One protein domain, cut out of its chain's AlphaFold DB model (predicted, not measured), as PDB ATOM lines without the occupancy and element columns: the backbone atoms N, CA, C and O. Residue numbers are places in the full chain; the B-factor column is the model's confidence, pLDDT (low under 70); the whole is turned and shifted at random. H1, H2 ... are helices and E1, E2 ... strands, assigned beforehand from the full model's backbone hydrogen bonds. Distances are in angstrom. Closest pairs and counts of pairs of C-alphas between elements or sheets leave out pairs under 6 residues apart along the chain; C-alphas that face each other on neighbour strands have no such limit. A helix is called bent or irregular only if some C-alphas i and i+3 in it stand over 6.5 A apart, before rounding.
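This is residues 4 to 159 of the 161 residues of an uncharacterized protein of Rickettsiales bacterium (UniProt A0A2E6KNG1). A wall of four strands, E3, E4, E6 and E5, has the long helix H3 packed over E3 and E4 on one face and its other face bare; H1 lies near the middle of the whole, grazing the sheet beside the last residues of H3. H5 sits at one end of the sheet, where E3 begins and E4 ends, a small hairpin of E1 and E2 stands beside E5, and two long links, residues 16 to 27 and 38 to 69, reach to opposite ends of the longest axis. The printed part has 156 residues, with five named helices and six named strands in the order E1 E2 H1 H2 H3 H4 E3 E4 H5 E5 E6; the large sheet, order E3 E4 E6 E5, is mixed, and the class is mixed, helices and strands. The whole is compact, with a radius of gyration of the C-alphas of 16.4 A and spans of 50 by 35 by 28 A.

In the large sheet, E3 is residues 103 to 112, 26.6 A long, E4 is residues 118 to 126, 26.0 A, E6 is residues 152 to 158, 19.6 A, and E5 is residues 145 to 148. E3 begins at C-alpha 103 at (38.269, -9.064, 29.957), and E6 ends at C-alpha 158 at (44.924, -10.873, 36.562). H3, residues 80 to 94, is 21.4 A long, H1, residues 28 to 37, is 14.3 A, and H5, residues 130 to 139, is 15.4 A. H2 is residues 70 to 73 and H4 is residues 96 to 99. E1, residues 6 to 9, starts at C-alpha 6 at (42.668, -30.405, 31.683), and E2 is residues 12 to 15.

The sheet is twisted, with C-alphas up to 4.1 A off its best plane. The hairpin E3 and E4 is antiparallel, with N 107 and O 123 within hydrogen-bond range at 2.8 A. E4 and E6 are parallel, with N 122 and O 154 at 2.8 A. The hairpin E5 and E6 is antiparallel, with N 146 and O 155 at 2.8 A. H3 and H5 on one face of this sheet make two layers, helices over one face of a sheet. H3 has a height over the sheet of 7.9 A and runs along the strands, at 27 degrees to E3 on the local plane; the closest C-alphas are those of Leu 83 and Thr 110, 5.7 A. H5 is irregular, with C-alphas 131 and 134 7.7 A apart. H1 touches H3, which touches it with residues 90 to 94 alone; the closest C-alphas are those of Ser 35 and Ala 93, 5.4 A apart, and the two helices stand at a steep tilt of 44 degrees, opposite ways. H1 and H5 only just touch, with 3 pairs of C-alphas within 8 A, the closest those of Leu 28 and Leu 135 at 5.8 A, about perpendicular at 85 degrees. H2 touches H3, with the C-alphas of Leu 70 and Tyr 89 closest at 6.0 A. H4 only grazes the sheet, with residues 96 to 98. The hairpin E1 and E2 is antiparallel, with N 7 and O 14 at 3.0 A; the closest C-alphas of E1 and E5 are those of Trp 8 and Ile 148, 5.3 A. Every O i to N i+4 pair is within hydrogen-bond range in H1 and H3, 3 of 6 are in H5, and H2 and H4 are too short for such a pair.

The C-alphas farthest apart are those of Gln 19 and Asn 50, 51.9 A. The printed part has no cut. The links from E2 to H1, 12 residues, and from H1 to H2, 32 residues, are long. Mean pLDDT of the printed part is 87.3; it is under 70 at residue 11, residues 140 to 144 and residues 149 to 151.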
ATOM      1  N   ILE A   4      35.262 -30.055  31.118       88.12
ATOM      2  CA  ILE A   4      36.208 -30.967  31.765       88.12
ATOM      3  C   ILE A   4      37.553 -30.256  31.924       88.12
ATOM      4  O   ILE A   4      38.133 -29.764  30.950       88.12
ATOM      5  N   ALA A   5      38.059 -30.233  33.154       86.31
ATOM      6  CA  ALA A   5      39.363 -29.681  33.473       86.31
ATOM      7  C   ALA A   5      40.477 -30.507  32.821       86.31
ATOM      8  O   ALA A   5      40.414 -31.738  32.734       86.31
ATOM      9  N   ARG A   6      41.519 -29.812  32.368       84.88
ATOM     10  CA  ARG A   6      42.668 -30.405  31.683       84.88
ATOM     11  C   ARG A   6      43.937 -29.957  32.373       84.88
ATOM     12  O   ARG A   6      44.058 -28.790  32.743       84.88
ATOM     13  N   PHE A   7      44.901 -30.856  32.473       83.81
ATOM     14  CA  PHE A   7      46.262 -30.495  32.842       83.81
ATOM     15  C   PHE A   7      47.180 -30.679  31.636       83.81
ATOM     16  O   PHE A   7      46.947 -31.532  30.778       83.81
ATOM     17  N   TRP A   8      48.225 -29.858  31.566       82.44
ATOM     18  CA  TRP A   8      49.163 -29.848  30.449       82.44
ATOM     19  C   TRP A   8      50.532 -30.344  30.898       82.44
ATOM     20  O   TRP A   8      51.051 -29.950  31.945       82.44
ATOM     21  N   PHE A   9      51.133 -31.191  30.079       79.62
ATOM     22  CA  PHE A   9      52.488 -31.700  30.241       79.62
ATOM     23  C   PHE A   9      53.247 -31.518  28.929       79.62
ATOM     24  O   PHE A   9      52.721 -30.990  27.951       79.62
ATOM     25  N   ASP A  10      54.517 -31.905  28.919       73.56
ATOM     26  CA  ASP A  10      55.350 -31.736  27.738       73.56
ATOM     27  C   ASP A  10      54.744 -32.459  26.526       73.56
ATOM     28  O   ASP A  10      54.548 -33.674  26.547       73.56
ATOM     29  N   PHE A  11      54.468 -31.694  25.464       69.69
ATOM     30  CA  PHE A  11      53.901 -32.169  24.193       69.69
ATOM     31  C   PHE A  11      52.463 -32.714  24.268       69.69
ATOM     32  O   PHE A  11      52.038 -33.428  23.358       69.69
ATOM     33  N   GLY A  12      51.684 -32.366  25.299       78.19
ATOM     34  CA  GLY A  12      50.300 -32.825  25.388       78.19
ATOM     35  C   GLY A  12      49.487 -32.260  26.547       78.19
ATOM     36  O   GLY A  12      49.951 -31.472  27.368       78.19
ATOM     37  N   GLY A  13      48.232 -32.684  26.597       84.62
ATOM     38  CA  GLY A  13      47.333 -32.449  27.715       84.62
ATOM     39  C   GLY A  13      46.424 -33.652  27.895       84.62
ATOM     40  O   GLY A  13      46.185 -34.398  26.945       84.62
ATOM     41  N   ASP A  14      45.947 -33.845  29.116       88.44
ATOM     42  CA  ASP A  14      45.022 -34.922  29.462       88.44
ATOM     43  C   ASP A  14      43.928 -34.397  30.401       88.44
ATOM     44  O   ASP A  14      44.026 -33.297  30.961       88.44
ATOM     45  N   VAL A  15      42.850 -35.165  30.523       89.56
ATOM     46  CA  VAL A  15      41.726 -34.866  31.407       89.56
ATOM     47  C   VAL A  15      42.135 -35.062  32.862       89.56
ATOM     48  O   VAL A  15      42.807 -36.029  33.220       89.56
ATOM     49  N   GLN A  16      41.717 -34.146  33.730       88.31
ATOM     50  CA  GLN A  16      41.966 -34.281  35.158       88.31
ATOM     51  C   GLN A  16      40.887 -35.164  35.794       88.31
ATOM     52  O   GLN A  16      39.689 -34.916  35.647       88.31
ATOM     53  N   ILE A  17      41.329 -36.194  36.516       89.81
ATOM     54  CA  ILE A  17      40.466 -37.148  37.212       89.81
ATOM     55  C   ILE A  17      40.795 -37.101  38.703       89.81
ATOM     56  O   ILE A  17      41.950 -37.273  39.092       89.81
ATOM     57  N   GLU A  18      39.780 -36.916  39.543       89.19
ATOM     58  CA  GLU A  18      39.898 -36.967  41.001       89.19
ATOM     59  C   GLU A  18      38.823 -37.879  41.584       89.19
ATOM     60  O   GLU A  18      37.659 -37.820  41.204       89.19
ATOM     61  N   GLN A  19      39.218 -38.756  42.513       90.69
ATOM     62  CA  GLN A  19      38.306 -39.696  43.189       90.69
ATOM     63  C   GLN A  19      37.464 -40.566  42.228       90.69
ATOM     64  O   GLN A  19      36.401 -41.055  42.599       90.69
ATOM     65  N   GLY A  20      37.968 -40.807  41.012       89.69
ATOM     66  CA  GLY A  20      37.291 -41.613  39.992       89.69
ATOM     67  C   GLY A  20      36.253 -40.859  39.155       89.69
ATOM     68  O   GLY A  20      35.531 -41.512  38.407       89.69
ATOM     69  N   ASP A  21      36.192 -39.528  39.250       90.25
ATOM     70  CA  ASP A  21      35.326 -38.668  38.434       90.25
ATOM     71  C   ASP A  21      36.136 -37.570  37.723       90.25
ATOM     72  O   ASP A  21      37.276 -37.270  38.099       90.25
ATOM     73  N   PHE A  22      35.562 -36.976  36.677       88.81
ATOM     74  CA  PHE A  22      36.171 -35.852  35.975       88.81
ATOM     75  C   PHE A  22      36.122 -34.593  36.834       88.81
ATOM     76  O   PHE A  22      35.075 -34.196  37.348       88.81
ATOM     77  N   VAL A  23      37.259 -33.910  36.930       88.25
ATOM     78  CA  VAL A  23      37.290 -32.572  37.511       88.25
ATOM     79  C   VAL A  23      36.650 -31.606  36.525       88.25
ATOM     80  O   VAL A  23      36.946 -31.624  35.331       88.25
ATOM     81  N   LEU A  24      35.761 -30.754  37.028       85.25
ATOM     82  CA  LEU A  24      35.056 -29.766  36.222       85.25
ATOM     83  C   LEU A  24      35.770 -28.410  36.260       85.25
ATOM     84  O   LEU A  24      36.246 -27.975  37.310       85.25
ATOM     85  N   ASP A  25      35.775 -27.724  35.124       83.81
ATOM     86  CA  ASP A  25      36.174 -26.325  34.959       83.81
ATOM     87  C   ASP A  25      34.976 -25.496  34.445       83.81
ATOM     88  O   ASP A  25      34.000 -26.019  33.904       83.81
ATOM     89  N   GLN A  26      35.014 -24.180  34.632       83.94
ATOM     90  CA  GLN A  26      34.019 -23.246  34.091       83.94
ATOM     91  C   GLN A  26      34.278 -22.909  32.613       83.94
ATOM     92  O   GLN A  26      33.431 -22.295  31.967       83.94
ATOM     93  N   GLY A  27      35.414 -23.350  32.059       85.62
ATOM     94  CA  GLY A  27      35.653 -23.446  30.617       85.62
ATOM     95  C   GLY A  27      36.381 -22.260  29.991       85.62
ATOM     96  O   GLY A  27      36.707 -22.322  28.808       85.62
ATOM     97  N   LEU A  28      36.691 -21.198  30.746       87.38
ATOM     98  CA  LEU A  28      37.403 -20.027  30.209       87.38
ATOM     99  C   LEU A  28      38.757 -20.413  29.594       87.38
ATOM    100  O   LEU A  28      39.078 -19.972  28.491       87.38
ATOM    101  N   ASN A  29      39.501 -21.308  30.250       85.88
ATOM    102  CA  ASN A  29      40.742 -21.869  29.715       85.88
ATOM    103  C   ASN A  29      40.512 -22.551  28.361       85.88
ATOM    104  O   ASN A  29      41.204 -22.250  27.390       85.88
ATOM    105  N   SER A  30      39.512 -23.427  28.273       87.12
ATOM    106  CA  SER A  30      39.173 -24.130  27.036       87.12
ATOM    107  C   SER A  30      38.785 -23.180  25.910       87.12
ATOM    108  O   SER A  30      39.247 -23.364  24.788       87.12
ATOM    109  N   TYR A  31      38.002 -22.135  26.192       89.62
ATOM    110  CA  TYR A  31      37.647 -21.139  25.181       89.62
ATOM    111  C   TYR A  31      38.872 -20.385  24.660       89.62
ATOM    112  O   TYR A  31      38.987 -20.178  23.453       89.62
ATOM    113  N   ILE A  32      39.817 -20.025  25.533       91.56
ATOM    114  CA  ILE A  32      41.069 -19.359  25.139       91.56
ATOM    115  C   ILE A  32      41.926 -20.284  24.272       91.56
ATOM    116  O   ILE A  32      42.385 -19.877  23.206       91.56
ATOM    117  N   ILE A  33      42.110 -21.541  24.689       89.94
ATOM    118  CA  ILE A  33      42.862 -22.542  23.917       89.94
ATOM    119  C   ILE A  33      42.213 -22.779  22.555       89.94
ATOM    120  O   ILE A  33      42.907 -22.756  21.540       89.94
ATOM    121  N   ASN A  34      40.890 -22.936  22.509       91.56
ATOM    122  CA  ASN A  34      40.162 -23.102  21.254       91.56
ATOM    123  C   ASN A  34      40.320 -21.870  20.356       91.56
ATOM    124  O   ASN A  34      40.615 -22.017  19.177       91.56
ATOM    125  N   SER A  35      40.213 -20.661  20.909       94.00
ATOM    126  CA  SER A  35      40.411 -19.422  20.148       94.00
ATOM    127  C   SER A  35      41.802 -19.372  19.503       94.00
ATOM    128  O   SER A  35      41.941 -18.978  18.350       94.00
ATOM    129  N   LEU A  36      42.841 -19.804  20.221       93.81
ATOM    130  CA  LEU A  36      44.216 -19.768  19.724       93.81
ATOM    131  C   LEU A  36      44.536 -20.889  18.726       93.81
ATOM    132  O   LEU A  36      45.266 -20.640  17.769       93.81
ATOM    133  N   PHE A  37      44.031 -22.104  18.941       91.31
ATOM    134  CA  PHE A  37      44.505 -23.298  18.227       91.31
ATOM    135  C   PHE A  37      43.480 -23.967  17.314       91.31
ATOM    136  O   PHE A  37      43.836 -24.903  16.601       91.31
ATOM    137  N   VAL A  38      42.234 -23.496  17.288       93.75
ATOM    138  CA  VAL A  38      41.350 -23.777  16.154       93.75
ATOM    139  C   VAL A  38      41.840 -22.959  14.962       93.75
ATOM    140  O   VAL A  38      42.179 -21.782  15.098       93.75
ATOM    141  N   ASP A  39      41.886 -23.587  13.790       94.44
ATOM    142  CA  ASP A  39      42.317 -22.917  12.570       94.44
ATOM    143  C   ASP A  39      41.248 -21.928  12.105       94.44
ATOM    144  O   ASP A  39      40.171 -22.319  11.655       94.44
ATOM    145  N   GLY A  40      41.567 -20.637  12.180       93.88
ATOM    146  CA  GLY A  40      40.742 -19.580  11.614       93.88
ATOM    147  C   GLY A  40      40.831 -19.563  10.089       93.88
ATOM    148  O   GLY A  40      41.871 -19.887   9.503       93.88
ATOM    149  N   ARG A  41      39.741 -19.158   9.429       92.56
ATOM    150  CA  ARG A  41      39.676 -19.105   7.964       92.56
ATOM    151  C   ARG A  41      40.492 -17.937   7.395       92.56
ATOM    152  O   ARG A  41      40.136 -16.775   7.598       92.56
ATOM    153  N   ALA A  42      41.530 -18.242   6.619       93.06
ATOM    154  CA  ALA A  42      42.377 -17.251   5.949       93.06
ATOM    155  C   ALA A  42      41.730 -16.691   4.668       93.06
ATOM    156  O   ALA A  42      40.938 -17.365   4.005       93.06
ATOM    157  N   SER A  43      42.078 -15.463   4.272       90.69
ATOM    158  CA  SER A  43      41.763 -14.936   2.936       90.69
ATOM    159  C   SER A  43      42.706 -15.527   1.878       90.69
ATOM    160  O   SER A  43      43.770 -16.048   2.207       90.69
ATOM    161  N   ARG A  44      42.336 -15.464   0.590       88.06
ATOM    162  CA  ARG A  44      43.162 -16.040  -0.492       88.06
ATOM    163  C   ARG A  44      44.512 -15.344  -0.634       88.06
ATOM    164  O   ARG A  44      45.479 -15.966  -1.047       88.06
ATOM    165  N   GLU A  45      44.569 -14.071  -0.281       87.81
ATOM    166  CA  GLU A  45      45.763 -13.229  -0.344       87.81
ATOM    167  C   GLU A  45      46.730 -13.510   0.813       87.81
ATOM    168  O   GLU A  45      47.896 -13.131   0.746       87.81
ATOM    169  N   GLN A  46      46.241 -14.143   1.885       88.62
ATOM    170  CA  GLN A  46      47.038 -14.519   3.051       88.62
ATOM    171  C   GLN A  46      47.700 -15.893   2.898       88.62
ATOM    172  O   GLN A  46      48.587 -16.215   3.686       88.62
ATOM    173  N   LEU A  47      47.276 -16.692   1.913       86.31
ATOM    174  CA  LEU A  47      47.863 -17.999   1.632       86.31
ATOM    175  C   LEU A  47      49.230 -17.844   0.959       86.31
ATOM    176  O   LEU A  47      49.420 -16.997   0.084       86.31
ATOM    177  N   ILE A  48      50.175 -18.687   1.366       82.38
ATOM    178  CA  ILE A  48      51.521 -18.759   0.793       82.38
ATOM    179  C   ILE A  48      51.613 -19.915  -0.215       82.38
ATOM    180  O   ILE A  48      50.769 -20.802  -0.236       82.38
ATOM    181  N   ASP A  49      52.627 -19.896  -1.084       70.44
ATOM    182  CA  ASP A  49      53.076 -21.056  -1.874       70.44
ATOM    183  C   ASP A  49      51.994 -21.862  -2.629       70.44
ATOM    184  O   ASP A  49      51.978 -23.092  -2.606       70.44
ATOM    185  N   ASN A  50      51.114 -21.177  -3.374       72.00
ATOM    186  CA  ASN A  50      50.013 -21.789  -4.143       72.00
ATOM    187  C   ASN A  50      49.068 -22.669  -3.300       72.00
ATOM    188  O   ASN A  50      48.345 -23.505  -3.853       72.00
ATOM    189  N   GLU A  51      49.051 -22.495  -1.978       82.94
ATOM    190  CA  GLU A  51      48.072 -23.153  -1.129       82.94
ATOM    191  C   GLU A  51      46.659 -22.718  -1.530       82.94
ATOM    192  O   GLU A  51      46.390 -21.566  -1.873       82.94
ATOM    193  N   THR A  52      45.744 -23.683  -1.521       86.44
ATOM    194  CA  THR A  52      44.326 -23.461  -1.848       86.44
ATOM    195  C   THR A  52      43.419 -23.673  -0.643       86.44
ATOM    196  O   THR A  52      42.248 -23.290  -0.682       86.44
ATOM    197  N   ASP A  53      43.957 -24.255   0.429       90.38
ATOM    198  CA  ASP A  53      43.226 -24.527   1.652       90.38
ATOM    199  C   ASP A  53      43.230 -23.293   2.560       90.38
ATOM    200  O   ASP A  53      44.250 -22.906   3.120       90.38
ATOM    201  N   GLN A  54      42.060 -22.671   2.700       91.19
ATOM    202  CA  GLN A  54      41.844 -21.535   3.599       91.19
ATOM    203  C   GLN A  54      41.611 -21.964   5.055       91.19
ATOM    204  O   GLN A  54      41.449 -21.088   5.908       91.19
ATOM    205  N   ARG A  55      41.537 -23.278   5.318       92.88
ATOM    206  CA  ARG A  55      41.103 -23.894   6.577       92.88
ATOM    207  C   ARG A  55      39.810 -23.256   7.108       92.88
ATOM    208  O   ARG A  55      38.963 -22.798   6.327       92.88
ATOM    209  N   GLY A  56      39.633 -23.248   8.423       91.38
ATOM    210  CA  GLY A  56      38.479 -22.667   9.098       91.38
ATOM    211  C   GLY A  56      37.806 -23.638  10.057       91.38
ATOM    212  O   GLY A  56      38.106 -24.835  10.087       91.38
ATOM    213  N   TYR A  57      36.841 -23.107  10.799       92.56
ATOM    214  CA  TYR A  57      36.025 -23.875  11.719       92.56
ATOM    215  C   TYR A  57      34.663 -24.189  11.093       92.56
ATOM    216  O   TYR A  57      34.038 -23.355  10.443       92.56
ATOM    217  N   TRP A  58      34.192 -25.426  11.264       89.38
ATOM    218  CA  TRP A  58      32.982 -25.914  10.593       89.38
ATOM    219  C   TRP A  58      31.706 -25.166  11.006       89.38
ATOM    220  O   TRP A  58      30.738 -25.178  10.248       89.38
ATOM    221  N   ALA A  59      31.698 -24.544  12.189       90.62
ATOM    222  CA  ALA A  59      30.559 -23.788  12.704       90.62
ATOM    223  C   ALA A  59      30.688 -22.270  12.485       90.62
ATOM    224  O   ALA A  59      29.881 -21.518  13.026       90.62
ATOM    225  N   ASP A  60      31.678 -21.818  11.705       89.75
ATOM    226  CA  ASP A  60      31.810 -20.404  11.359       89.75
ATOM    227  C   ASP A  60      30.599 -19.910  10.560       89.75
ATOM    228  O   ASP A  60      30.069 -20.584   9.669       89.75
ATOM    229  N   THR A  61      30.213 -18.669  10.834       88.81
ATOM    230  CA  THR A  61      29.222 -17.918  10.064       88.81
ATOM    231  C   THR A  61      29.875 -16.671   9.451       88.81
ATOM    232  O   THR A  61      31.024 -16.345   9.760       88.81
ATOM    233  N   PRO A  62      29.199 -15.949   8.537       84.31
ATOM    234  CA  PRO A  62      29.739 -14.700   8.000       84.31
ATOM    235  C   PRO A  62      30.055 -13.647   9.072       84.31
ATOM    236  O   PRO A  62      31.015 -12.898   8.890       84.31
ATOM    237  N   ASP A  63      29.283 -13.637  10.162       85.19
ATOM    238  CA  ASP A  63      29.348 -12.632  11.229       85.19
ATOM    239  C   ASP A  63      30.097 -13.117  12.482       85.19
ATOM    240  O   ASP A  63      30.482 -12.304  13.316       85.19
ATOM    241  N   ASP A  64      30.336 -14.426  12.601       85.19
ATOM    242  CA  ASP A  64      31.021 -15.039  13.740       85.19
ATOM    243  C   ASP A  64      32.052 -16.061  13.253       85.19
ATOM    244  O   ASP A  64      31.697 -17.098  12.685       85.19
ATOM    245  N   ARG A  65      33.334 -15.734  13.441       88.06
ATOM    246  CA  ARG A  65      34.466 -16.565  13.025       88.06
ATOM    247  C   ARG A  65      35.330 -16.909  14.221       88.06
ATOM    248  O   ARG A  65      35.765 -16.020  14.950       88.06
ATOM    249  N   HIS A  66      35.651 -18.189  14.339       89.38
ATOM    250  CA  HIS A  66      36.443 -18.739  15.429       89.38
ATOM    251  C   HIS A  66      37.858 -19.095  14.977       89.38
ATOM    252  O   HIS A  66      38.134 -19.328  13.799       89.38
ATOM    253  N   GLY A  67      38.760 -19.175  15.952       93.56
ATOM    254  CA  GLY A  67      40.130 -19.615  15.730       93.56
ATOM    255  C   GLY A  67      41.102 -18.502  15.345       93.56
ATOM    256  O   GLY A  67      40.763 -17.320  15.245       93.56
ATOM    257  N   SER A  68      42.353 -18.896  15.124       95.50
ATOM    258  CA  SER A  68      43.450 -17.986  14.814       95.50
ATOM    259  C   SER A  68      44.119 -18.325  13.485       95.50
ATOM    260  O   SER A  68      44.035 -19.440  12.973       95.50
ATOM    261  N   LEU A  69      44.847 -17.353  12.939       95.00
ATOM    262  CA  LEU A  69      45.689 -17.549  11.758       95.00
ATOM    263  C   LEU A  69      47.126 -17.966  12.118       95.00
ATOM    264  O   LEU A  69      48.022 -17.861  11.283       95.00
ATOM    265  N   LEU A  70      47.381 -18.431  13.350       94.06
ATOM    266  CA  LEU A  70      48.719 -18.870  13.773       94.06
ATOM    267  C   LEU A  70      49.259 -20.012  12.902       94.06
ATOM    268  O   LEU A  70      50.468 -20.101  12.697       94.06
ATOM    269  N   TRP A  71      48.379 -20.837  12.332       92.44
ATOM    270  CA  TRP A  71      48.753 -21.923  11.430       92.44
ATOM    271  C   TRP A  71      49.413 -21.448  10.125       92.44
ATOM    272  O   TRP A  71      50.234 -22.183   9.572       92.44
ATOM    273  N   LEU A  72      49.140 -20.216   9.668       92.12
ATOM    274  CA  LEU A  72      49.813 -19.624   8.500       92.12
ATOM    275  C   LEU A  72      51.313 -19.434   8.733       92.12
ATOM    276  O   LEU A  72      52.094 -19.422   7.792       92.12
ATOM    277  N   LEU A  73      51.726 -19.307   9.996       91.12
ATOM    278  CA  LEU A  73      53.128 -19.128  10.372       91.12
ATOM    279  C   LEU A  73      53.893 -20.454  10.402       91.12
ATOM    280  O   LEU A  73      55.091 -20.476  10.703       91.12
ATOM    281  N   SER A  74      53.215 -21.573  10.135       85.56
ATOM    282  CA  SER A  74      53.858 -22.878  10.109       85.56
ATOM    283  C   SER A  74      54.942 -22.910   9.030       85.56
ATOM    284  O   SER A  74      54.749 -22.463   7.905       85.56
ATOM    285  N   ARG A  75      56.120 -23.440   9.386       80.12
ATOM    286  CA  ARG A  75      57.279 -23.605   8.483       80.12
ATOM    287  C   ARG A  75      57.877 -22.297   7.940       80.12
ATOM    288  O   ARG A  75      58.835 -22.349   7.167       80.12
ATOM    289  N   GLU A  76      57.395 -21.139   8.382       87.69
ATOM    290  CA  GLU A  76      58.004 -19.850   8.080       87.69
ATOM    291  C   GLU A  76      59.279 -19.605   8.908       87.69
ATOM    292  O   GLU A  76      59.456 -20.099  10.025       87.69
ATOM    293  N   LYS A  77      60.195 -18.786   8.377       88.00
ATOM    294  CA  LYS A  77      61.407 -18.404   9.109       88.00
ATOM    295  C   LYS A  77      61.055 -17.480  10.272       88.00
ATOM    296  O   LYS A  77      60.448 -16.426  10.084       88.00
ATOM    297  N   MET A  78      61.559 -17.820  11.456       90.06
ATOM    298  CA  MET A  78      61.442 -16.995  12.658       90.06
ATOM    299  C   MET A  78      62.146 -15.641  12.452       90.06
ATOM    300  O   MET A  78      63.370 -15.539  12.544       90.06
ATOM    301  N   THR A  79      61.371 -14.601  12.157       92.62
ATOM    302  CA  THR A  79      61.817 -13.214  11.947       92.62
ATOM    303  C   THR A  79      61.033 -12.275  12.860       92.62
ATOM    304  O   THR A  79      59.970 -12.640  13.355       92.62
ATOM    305  N   SER A  80      61.503 -11.041  13.058       92.38
ATOM    306  CA  SER A  80      60.755 -10.050  13.848       92.38
ATOM    307  C   SER A  80      59.364  -9.770  13.264       92.38
ATOM    308  O   SER A  80      58.407  -9.604  14.011       92.38
ATOM    309  N   SER A  81      59.224  -9.796  11.933       93.69
ATOM    310  CA  SER A  81      57.922  -9.652  11.265       93.69
ATOM    311  C   SER A  81      56.981 -10.830  11.548       93.69
ATOM    312  O   SER A  81      55.779 -10.624  11.715       93.69
ATOM    313  N   LEU A  82      57.507 -12.058  11.648       93.56
ATOM    314  CA  LEU A  82      56.726 -13.227  12.058       93.56
ATOM    315  C   LEU A  82      56.223 -13.084  13.498       93.56
ATOM    316  O   LEU A  82      55.052 -13.350  13.742       93.56
ATOM    317  N   LEU A  83      57.071 -12.625  14.427       94.56
ATOM    318  CA  LEU A  83      56.671 -12.396  15.821       94.56
ATOM    319  C   LEU A  83      55.516 -11.387  15.911       94.56
ATOM    320  O   LEU A  83      54.503 -11.665  16.545       94.56
ATOM    321  N   GLU A  84      55.610 -10.258  15.204       96.38
ATOM    322  CA  GLU A  84      54.524  -9.266  15.184       96.38
ATOM    323  C   GLU A  84      53.232  -9.817  14.559       96.38
ATOM    324  O   GLU A  84      52.141  -9.569  15.075       96.38
ATOM    325  N   ARG A  85      53.321 -10.619  13.486       95.56
ATOM    326  CA  ARG A  85      52.139 -11.300  12.926       95.56
ATOM    327  C   ARG A  85      51.529 -12.291  13.913       95.56
ATOM    328  O   ARG A  85      50.318 -12.261  14.101       95.56
ATOM    329  N   ALA A  86      52.345 -13.105  14.582       95.94
ATOM    330  CA  ALA A  86      51.886 -14.039  15.609       95.94
ATOM    331  C   ALA A  86      51.138 -13.325  16.735       95.94
ATOM    332  O   ALA A  86      50.045 -13.742  17.118       95.94
ATOM    333  N   LYS A  87      51.697 -12.214  17.219       97.12
ATOM    334  CA  LYS A  87      51.075 -11.375  18.242       97.12
ATOM    335  C   LYS A  87      49.710 -10.868  17.787       97.12
ATOM    336  O   LYS A  87      48.748 -10.965  18.543       97.12
ATOM    337  N   ASN A  88      49.617 -10.367  16.556       97.06
ATOM    338  CA  ASN A  88      48.362  -9.866  16.002       97.06
ATOM    339  C   ASN A  88      47.330 -10.984  15.803       97.06
ATOM    340  O   ASN A  88      46.164 -10.788  16.129       97.06
ATOM    341  N   TYR A  89      47.738 -12.160  15.320       96.56
ATOM    342  CA  TYR A  89      46.837 -13.302  15.151       96.56
ATOM    343  C   TYR A  89      46.295 -13.812  16.486       96.56
ATOM    344  O   TYR A  89      45.088 -14.007  16.605       96.56
ATOM    345  N   ALA A  90      47.153 -13.958  17.497       96.81
ATOM    346  CA  ALA A  90      46.733 -14.357  18.836       96.81
ATOM    347  C   ALA A  90      45.844 -13.293  19.505       96.81
ATOM    348  O   ALA A  90      44.835 -13.636  20.114       96.81
ATOM    349  N   PHE A  91      46.165 -12.001  19.359       97.12
ATOM    350  CA  PHE A  91      45.327 -10.924  19.892       97.12
ATOM    351  C   PHE A  91      43.943 -10.895  19.234       97.12
ATOM    352  O   PHE A  91      42.940 -10.845  19.937       97.12
ATOM    353  N   ASN A  92      43.880 -10.968  17.902       95.88
ATOM    354  CA  ASN A  92      42.612 -10.945  17.171       95.88
ATOM    355  C   ASN A  92      41.723 -12.135  17.545       95.88
ATOM    356  O   ASN A  92      40.526 -11.952  17.736       95.88
ATOM    357  N   ALA A  93      42.310 -13.321  17.716       96.00
ATOM    358  CA  ALA A  93      41.584 -14.510  18.151       96.00
ATOM    359  C   ALA A  93      40.986 -14.375  19.562       96.00
ATOM    360  O   ALA A  93      39.971 -14.990  19.859       96.00
ATOM    361  N   LEU A  94      41.591 -13.562  20.434       96.38
ATOM    362  CA  LEU A  94      41.135 -13.343  21.812       96.38
ATOM    363  C   LEU A  94      40.344 -12.046  21.998       96.38
ATOM    364  O   LEU A  94      39.923 -11.733  23.113       96.38
ATOM    365  N   LYS A  95      40.135 -11.279  20.925       95.44
ATOM    366  CA  LYS A  95      39.481  -9.972  20.978       95.44
ATOM    367  C   LYS A  95      38.045 -10.054  21.512       95.44
ATOM    368  O   LYS A  95      37.623  -9.140  22.216       95.44
ATOM    369  N   TRP A  96      37.350 -11.162  21.258       93.69
ATOM    370  CA  TRP A  96      35.985 -11.394  21.737       93.69
ATOM    371  C   TRP A  96      35.859 -11.301  23.268       93.69
ATOM    372  O   TRP A  96      34.832 -10.858  23.764       93.69
ATOM    373  N   LEU A  97      36.918 -11.627  24.027       94.56
ATOM    374  CA  LEU A  97      36.920 -11.471  25.488       94.56
ATOM    375  C   LEU A  97      36.715 -10.012  25.909       94.56
ATOM    376  O   LEU A  97      36.132  -9.756  26.957       94.56
ATOM    377  N   ILE A  98      37.219  -9.071  25.109       95.44
ATOM    378  CA  ILE A  98      37.046  -7.636  25.334       95.44
ATOM    379  C   ILE A  98      35.674  -7.190  24.836       95.44
ATOM    380  O   ILE A  98      35.006  -6.425  25.517       95.44
ATOM    381  N   ASP A  99      35.251  -7.679  23.670       93.62
ATOM    382  CA  ASP A  99      33.974  -7.284  23.065       93.62
ATOM    383  C   ASP A  99      32.763  -7.714  23.918       93.62
ATOM    384  O   ASP A  99      31.755  -7.016  23.943       93.62
ATOM    385  N   GLU A 100      32.898  -8.809  24.671       92.31
ATOM    386  CA  GLU A 100      31.901  -9.330  25.618       92.31
ATOM    387  C   GLU A 100      32.106  -8.844  27.072       92.31
ATOM    388  O   GLU A 100      31.477  -9.362  27.997       92.31
ATOM    389  N   ASP A 101      33.017  -7.892  27.316       93.44
ATOM    390  CA  ASP A 101      33.365  -7.367  28.651       93.44
ATOM    391  C   ASP A 101      33.830  -8.436  29.675       93.44
ATOM    392  O   ASP A 101      33.880  -8.194  30.890       93.44
ATOM    393  N   ILE A 102      34.224  -9.627  29.206       93.56
ATOM    394  CA  ILE A 102      34.806 -10.705  30.028       93.56
ATOM    395  C   ILE A 102      36.190 -10.292  30.532       93.56
ATOM    396  O   ILE A 102      36.549 -10.563  31.683       93.56
ATOM    397  N   ALA A 103      36.961  -9.628  29.674       94.75
ATOM    398  CA  ALA A 103      38.269  -9.064  29.957       94.75
ATOM    399  C   ALA A 103      38.262  -7.565  29.654       94.75
ATOM    400  O   ALA A 103      37.844  -7.140  28.585       94.75
ATOM    401  N   GLN A 104      38.810  -6.748  30.548       95.44
ATOM    402  CA  GLN A 104      39.040  -5.334  30.253       95.44
ATOM    403  C   GLN A 104      40.198  -5.159  29.261       95.44
ATOM    404  O   GLN A 104      40.260  -4.190  28.502       95.44
ATOM    405  N   LYS A 105      41.172  -6.073  29.309       95.50
ATOM    406  CA  LYS A 105      42.381  -5.987  28.496       95.50
ATOM    407  C   LYS A 105      42.958  -7.367  28.228       95.50
ATOM    408  O   LYS A 105      43.088  -8.175  29.141       95.50
ATOM    409  N   VAL A 106      43.401  -7.574  26.992       96.38
ATOM    410  CA  VAL A 106      44.223  -8.719  26.593       96.38
ATOM    411  C   VAL A 106      45.568  -8.191  26.108       96.38
ATOM    412  O   VAL A 106      45.644  -7.364  25.198       96.38
ATOM    413  N   LEU A 107      46.642  -8.636  26.747       96.62
ATOM    414  CA  LEU A 107      48.021  -8.285  26.437       96.62
ATOM    415  C   LEU A 107      48.712  -9.504  25.839       96.62
ATOM    416  O   LEU A 107      48.893 -10.504  26.522       96.62
ATOM    417  N   VAL A 108      49.135  -9.404  24.581       96.88
ATOM    418  CA  VAL A 108      49.876 -10.474  23.906       96.88
ATOM    419  C   VAL A 108      51.321 -10.047  23.688       96.88
ATOM    420  O   VAL A 108      51.598  -8.959  23.168       96.88
ATOM    421  N   ARG A 109      52.255 -10.913  24.069       96.62
ATOM    422  CA  ARG A 109      53.685 -10.799  23.784       96.62
ATOM    423  C   ARG A 109      54.138 -12.035  23.036       96.62
ATOM    424  O   ARG A 109      53.664 -13.132  23.289       96.62
ATOM    425  N   THR A 110      55.081 -11.856  22.130       95.31
ATOM    426  CA  THR A 110      55.664 -12.956  21.365       95.31
ATOM    427  C   THR A 110      57.168 -12.841  21.375       95.31
ATOM    428  O   THR A 110      57.707 -11.737  21.282       95.31
ATOM    429  N   TYR A 111      57.849 -13.970  21.463       93.25
ATOM    430  CA  TYR A 111      59.302 -14.012  21.521       93.25
ATOM    431  C   TYR A 111      59.831 -15.285  20.870       93.25
ATOM    432  O   TYR A 111      59.110 -16.258  20.658       93.25
ATOM    433  N   ARG A 112      61.121 -15.282  20.536       91.06
ATOM    434  CA  ARG A 112      61.817 -16.496  20.119       91.06
ATOM    435  C   ARG A 112      62.160 -17.297  21.371       91.06
ATOM    436  O   ARG A 112      63.024 -16.870  22.131       91.06
ATOM    437  N   ALA A 113      61.516 -18.440  21.565       87.38
ATOM    438  CA  ALA A 113      61.793 -19.298  22.712       87.38
ATOM    439  C   ALA A 113      62.941 -20.281  22.451       87.38
ATOM    440  O   ALA A 113      63.725 -20.586  23.346       87.38
ATOM    441  N   SER A 114      63.083 -20.735  21.204       83.81
ATOM    442  CA  SER A 114      64.242 -21.493  20.729       83.81
ATOM    443  C   SER A 114      64.495 -21.202  19.245       83.81
ATOM    444  O   SER A 114      63.835 -20.354  18.641       83.81
ATOM    445  N   ASN A 115      65.451 -21.890  18.617       79.81
ATOM    446  CA  ASN A 115      65.653 -21.761  17.171       79.81
ATOM    447  C   ASN A 115      64.425 -22.196  16.353       79.81
ATOM    448  O   ASN A 115      64.228 -21.669  15.258       79.81
ATOM    449  N   GLU A 116      63.599 -23.084  16.907       80.81
ATOM    450  CA  GLU A 116      62.470 -23.725  16.223       80.81
ATOM    451  C   GLU A 116      61.112 -23.413  16.875       80.81
ATOM    452  O   GLU A 116      60.076 -23.715  16.291       80.81
ATOM    453  N   ALA A 117      61.094 -22.774  18.053       84.19
ATOM    454  CA  ALA A 117      59.873 -22.513  18.814       84.19
ATOM    455  C   ALA A 117      59.543 -21.016  18.943       84.19
ATOM    456  O   ALA A 117      60.372 -20.194  19.360       84.19
ATOM    457  N   LEU A 118      58.289 -20.691  18.624       89.88
ATOM    458  CA  LEU A 118      57.641 -19.412  18.903       89.88
ATOM    459  C   LEU A 118      57.066 -19.437  20.323       89.88
ATOM    460  O   LEU A 118      56.308 -20.342  20.664       89.88
ATOM    461  N   GLY A 119      57.393 -18.424  21.121       92.00
ATOM    462  CA  GLY A 119      56.731 -18.151  22.390       92.00
ATOM    463  C   GLY A 119      55.614 -17.134  22.252       92.00
ATOM    464  O   GLY A 119      55.762 -16.145  21.532       92.00
ATOM    465  N   ILE A 120      54.510 -17.392  22.951       93.81
ATOM    466  CA  ILE A 120      53.342 -16.523  23.054       93.81
ATOM    467  C   ILE A 120      53.009 -16.383  24.540       93.81
ATOM    468  O   ILE A 120      52.741 -17.349  25.236       93.81
ATOM    469  N   GLU A 121      53.018 -15.165  25.044       94.38
ATOM    470  CA  GLU A 121      52.566 -14.835  26.388       94.38
ATOM    471  C   GLU A 121      51.273 -14.038  26.275       94.38
ATOM    472  O   GLU A 121      51.238 -13.010  25.597       94.38
ATOM    473  N   VAL A 122      50.226 -14.495  26.950       94.88
ATOM    474  CA  VAL A 122      48.935 -13.816  27.019       94.88
ATOM    475  C   VAL A 122      48.674 -13.439  28.469       94.88
ATOM    476  O   VAL A 122      48.724 -14.276  29.361       94.88
ATOM    477  N   GLU A 123      48.382 -12.175  28.725       94.38
ATOM    478  CA  GLU A 123      47.875 -11.710  30.011       94.38
ATOM    479  C   GLU A 123      46.468 -11.150  29.810       94.38
ATOM    480  O   GLU A 123      46.250 -10.271  28.973       94.38
ATOM    481  N   ILE A 124      45.513 -11.686  30.565       93.75
ATOM    482  CA  ILE A 124      44.101 -11.322  30.500       93.75
ATOM    483  C   ILE A 124      43.745 -10.636  31.812       93.75
ATOM    484  O   ILE A 124      43.825 -11.237  32.884       93.75
ATOM    485  N   ILE A 125      43.365  -9.366  31.710       92.81
ATOM    486  CA  ILE A 125      42.918  -8.553  32.838       92.81
ATOM    487  C   ILE A 125      41.400  -8.629  32.907       92.81
ATOM    488  O   ILE A 125      40.719  -8.361  31.912       92.81
ATOM    489  N   ARG A 126      40.888  -8.985  34.082       92.06
ATOM    490  CA  ARG A 126      39.468  -9.183  34.353       92.06
ATOM    491  C   ARG A 126      38.615  -7.979  33.963       92.06
ATOM    492  O   ARG A 126      38.967  -6.835  34.231       92.06
ATOM    493  N   GLY A 127      37.505  -8.261  33.288       91.75
ATOM    494  CA  GLY A 127      36.479  -7.281  32.948       91.75
ATOM    495  C   GLY A 127      35.443  -7.105  34.057       91.75
ATOM    496  O   GLY A 127      35.509  -7.728  35.117       91.75
ATOM    497  N   THR A 128      34.462  -6.242  33.812       88.94
ATOM    498  CA  THR A 128      33.429  -5.880  34.796       88.94
ATOM    499  C   THR A 128      32.099  -6.604  34.579       88.94
ATOM    500  O   THR A 128      31.180  -6.433  35.384       88.94
ATOM    501  N   ALA A 129      31.973  -7.428  33.532       89.19
ATOM    502  CA  ALA A 129      30.734  -8.124  33.214       89.19
ATOM    503  C   ALA A 129      30.313  -9.101  34.324       89.19
ATOM    504  O   ALA A 129      30.893 -10.174  34.511       89.19
ATOM    505  N   THR A 130      29.231  -8.767  35.029       86.62
ATOM    506  CA  THR A 130      28.686  -9.601  36.113       86.62
ATOM    507  C   THR A 130      28.180 -10.950  35.600       86.62
ATOM    508  O   THR A 130      28.306 -11.959  36.291       86.62
ATOM    509  N   ALA A 131      27.663 -10.996  34.366       85.94
ATOM    510  CA  ALA A 131      27.175 -12.225  33.740       85.94
ATOM    511  C   ALA A 131      28.260 -13.310  33.621       85.94
ATOM    512  O   ALA A 131      27.943 -14.497  33.662       85.94
ATOM    513  N   TYR A 132      29.533 -12.911  33.534       86.19
ATOM    514  CA  TYR A 132      30.679 -13.800  33.344       86.19
ATOM    515  C   TYR A 132      31.535 -13.971  34.606       86.19
ATOM    516  O   TYR A 132      32.616 -14.555  34.556       86.19
ATOM    517  N   GLN A 133      31.047 -13.514  35.765       84.44
ATOM    518  CA  GLN A 133      31.765 -13.622  37.038       84.44
ATOM    519  C   GLN A 133      32.141 -15.073  37.382       84.44
ATOM    520  O   GLN A 133      33.252 -15.328  37.841       84.44
ATOM    521  N   TYR A 134      31.261 -16.026  37.068       85.12
ATOM    522  CA  TYR A 134      31.484 -17.450  37.322       85.12
ATOM    523  C   TYR A 134      32.710 -18.021  36.586       85.12
ATOM    524  O   TYR A 134      33.341 -18.942  37.099       85.12
ATOM    525  N   LEU A 135      33.072 -17.476  35.413       86.00
ATOM    526  CA  LEU A 135      34.256 -17.906  34.657       86.00
ATOM    527  C   LEU A 135      35.539 -17.616  35.444       86.00
ATOM    528  O   LEU A 135      36.420 -18.467  35.542       86.00
ATOM    529  N   TRP A 136      35.608 -16.434  36.056       85.25
ATOM    530  CA  TRP A 136      36.734 -15.993  36.877       85.25
ATOM    531  C   TRP A 136      36.781 -16.701  38.233       85.25
ATOM    532  O   TRP A 136      37.852 -17.077  38.706       85.25
ATOM    533  N   ASP A 137      35.621 -16.959  38.837       83.06
ATOM    534  CA  ASP A 137      35.538 -17.710  40.095       83.06
ATOM    535  C   ASP A 137      36.009 -19.170  39.929       83.06
ATOM    536  O   ASP A 137      36.512 -19.774  40.880       83.06
ATOM    537  N   GLY A 138      35.873 -19.735  38.721       75.69
ATOM    538  CA  GLY A 138      36.430 -21.037  38.349       75.69
ATOM    539  C   GLY A 138      37.960 -21.056  38.344       75.69
ATOM    540  O   GLY A 138      38.557 -21.959  38.930       75.69
ATOM    541  N   LEU A 139      38.591 -20.025  37.771       75.06
ATOM    542  CA  LEU A 139      40.053 -19.901  37.693       75.06
ATOM    543  C   LEU A 139      40.715 -19.810  39.071       75.06
ATOM    544  O   LEU A 139      41.749 -20.423  39.304       75.06
ATOM    545  N   ASN A 140      40.088 -19.133  40.033       63.06
ATOM    546  CA  ASN A 140      40.636 -19.027  41.390       63.06
ATOM    547  C   ASN A 140      40.753 -20.382  42.119       63.06
ATOM    548  O   ASN A 140      41.469 -20.492  43.114       63.06
ATOM    549  N   LYS A 141      40.067 -21.427  41.633       59.94
ATOM    550  CA  LYS A 141      40.182 -22.802  42.150       59.94
ATOM    551  C   LYS A 141      41.284 -23.608  41.454       59.94
ATOM    552  O   LYS A 141      41.710 -24.626  41.993       59.94
ATOM    553  N   GLN A 142      41.741 -23.162  40.286       58.31
ATOM    554  CA  GLN A 142      42.717 -23.830  39.430       58.31
ATOM    555  C   GLN A 142      43.753 -22.802  38.960       58.31
ATOM    556  O   GLN A 142      43.529 -22.163  37.948       58.31
ATOM    557  N   SER A 143      44.858 -22.640  39.702       59.81
ATOM    558  CA  SER A 143      46.066 -21.847  39.371       59.81
ATOM    559  C   SER A 143      45.886 -20.660  38.397       59.81
ATOM    560  O   SER A 143      45.703 -20.856  37.200       59.81
ATOM    561  N   ASN A 144      46.123 -19.421  38.855       69.31
ATOM    562  CA  ASN A 144      45.974 -18.164  38.082       69.31
ATOM    563  C   ASN A 144      46.868 -18.018  36.820       69.31
ATOM    564  O   ASN A 144      46.952 -16.945  36.217       69.31
ATOM    565  N   SER A 145      47.555 -19.077  36.403       75.06
ATOM    566  CA  SER A 145      48.266 -19.156  35.135       75.06
ATOM    567  C   SER A 145      48.122 -20.541  34.515       75.06
ATOM    568  O   SER A 145      48.340 -21.548  35.197       75.06
ATOM    569  N   LEU A 146      47.878 -20.576  33.208       76.25
ATOM    570  CA  LEU A 146      47.946 -21.770  32.381       76.25
ATOM    571  C   LEU A 146      49.281 -21.779  31.633       76.25
ATOM    572  O   LEU A 146      49.543 -20.918  30.792       76.25
ATOM    573  N   LYS A 147      50.130 -22.759  31.941       74.56
ATOM    574  CA  LYS A 147      51.381 -23.009  31.217       74.56
ATOM    575  C   LYS A 147      51.247 -24.318  30.465       74.56
ATOM    576  O   LYS A 147      51.042 -25.359  31.086       74.56
ATOM    577  N   ILE A 148      51.353 -24.260  29.143       70.19
ATOM    578  CA  ILE A 148      51.374 -25.472  28.326       70.19
ATOM    579  C   ILE A 148      52.833 -25.861  28.145       70.19
ATOM    580  O   ILE A 148      53.528 -25.310  27.298       70.19
ATOM    581  N   ASN A 149      53.309 -26.787  28.970       59.84
ATOM    582  CA  ASN A 149      54.715 -27.177  28.993       59.84
ATOM    583  C   ASN A 149      55.197 -27.679  27.610       59.84
ATOM    584  O   ASN A 149      54.437 -28.255  26.831       59.84
ATOM    585  N   SER A 150      56.455 -27.386  27.265       56.72
ATOM    586  CA  SER A 150      57.067 -27.626  25.940       56.72
ATOM    587  C   SER A 150      56.428 -26.929  24.729       56.72
ATOM    588  O   SER A 150      56.946 -27.032  23.619       56.72
ATOM    589  N   THR A 151      55.383 -26.128  24.930       61.75
ATOM    590  CA  THR A 151      55.022 -25.044  24.014       61.75
ATOM    591  C   THR A 151      55.349 -23.746  24.731       61.75
ATOM    592  O   THR A 151      55.122 -23.612  25.926       61.75
ATOM    593  N   SER A 152      55.935 -22.762  24.068       76.69
ATOM    594  CA  SER A 152      56.315 -21.521  24.755       76.69
ATOM    595  C   SER A 152      55.107 -20.593  24.979       76.69
ATOM    596  O   SER A 152      55.231 -19.375  24.873       76.69
ATOM    597  N   LEU A 153      53.937 -21.188  25.258       82.62
ATOM    598  CA  LEU A 153      52.673 -20.538  25.559       82.62
ATOM    599  C   LEU A 153      52.464 -20.432  27.074       82.62
ATOM    600  O   LEU A 153      52.358 -21.435  27.784       82.62
ATOM    601  N   GLU A 154      52.333 -19.200  27.548       84.88
ATOM    602  CA  GLU A 154      51.963 -18.889  28.926       84.88
ATOM    603  C   GLU A 154      50.767 -17.937  28.930       84.88
ATOM    604  O   GLU A 154      50.812 -16.867  28.327       84.88
ATOM    605  N   ILE A 155      49.693 -18.323  29.618       83.06
ATOM    606  CA  ILE A 155      48.497 -17.501  29.812       83.06
ATOM    607  C   ILE A 155      48.405 -17.148  31.296       83.06
ATOM    608  O   ILE A 155      48.461 -18.026  32.156       83.06
ATOM    609  N   ARG A 156      48.275 -15.861  31.606       87.94
ATOM    610  CA  ARG A 156      48.147 -15.329  32.967       87.94
ATOM    611  C   ARG A 156      46.827 -14.592  33.120       87.94
ATOM    612  O   ARG A 156      46.453 -13.806  32.251       87.94
ATOM    613  N   PHE A 157      46.172 -14.814  34.249       86.00
ATOM    614  CA  PHE A 157      44.925 -14.158  34.614       86.00
ATOM    615  C   PHE A 157      45.184 -13.175  35.752       86.00
ATOM    616  O   PHE A 157      45.834 -13.521  36.740       86.00
ATOM    617  N   ASN A 158      44.705 -11.944  35.598       86.06
ATOM    618  CA  ASN A 158      44.924 -10.873  36.562       86.06
ATOM    619  C   ASN A 158      43.596 -10.186  36.907       86.06
ATOM    620  O   ASN A 158      42.869  -9.755  36.012       86.06
ATOM    621  N   ASP A 159      43.298 -10.053  38.200       80.56
ATOM    622  CA  ASP A 159      42.104  -9.356  38.694       80.56
ATOM    623  C   ASP A 159      42.219  -7.819  38.611       80.56
ATOM    624  O   ASP A 159      41.233  -7.124  38.840       80.56
TER     625      ASP A 159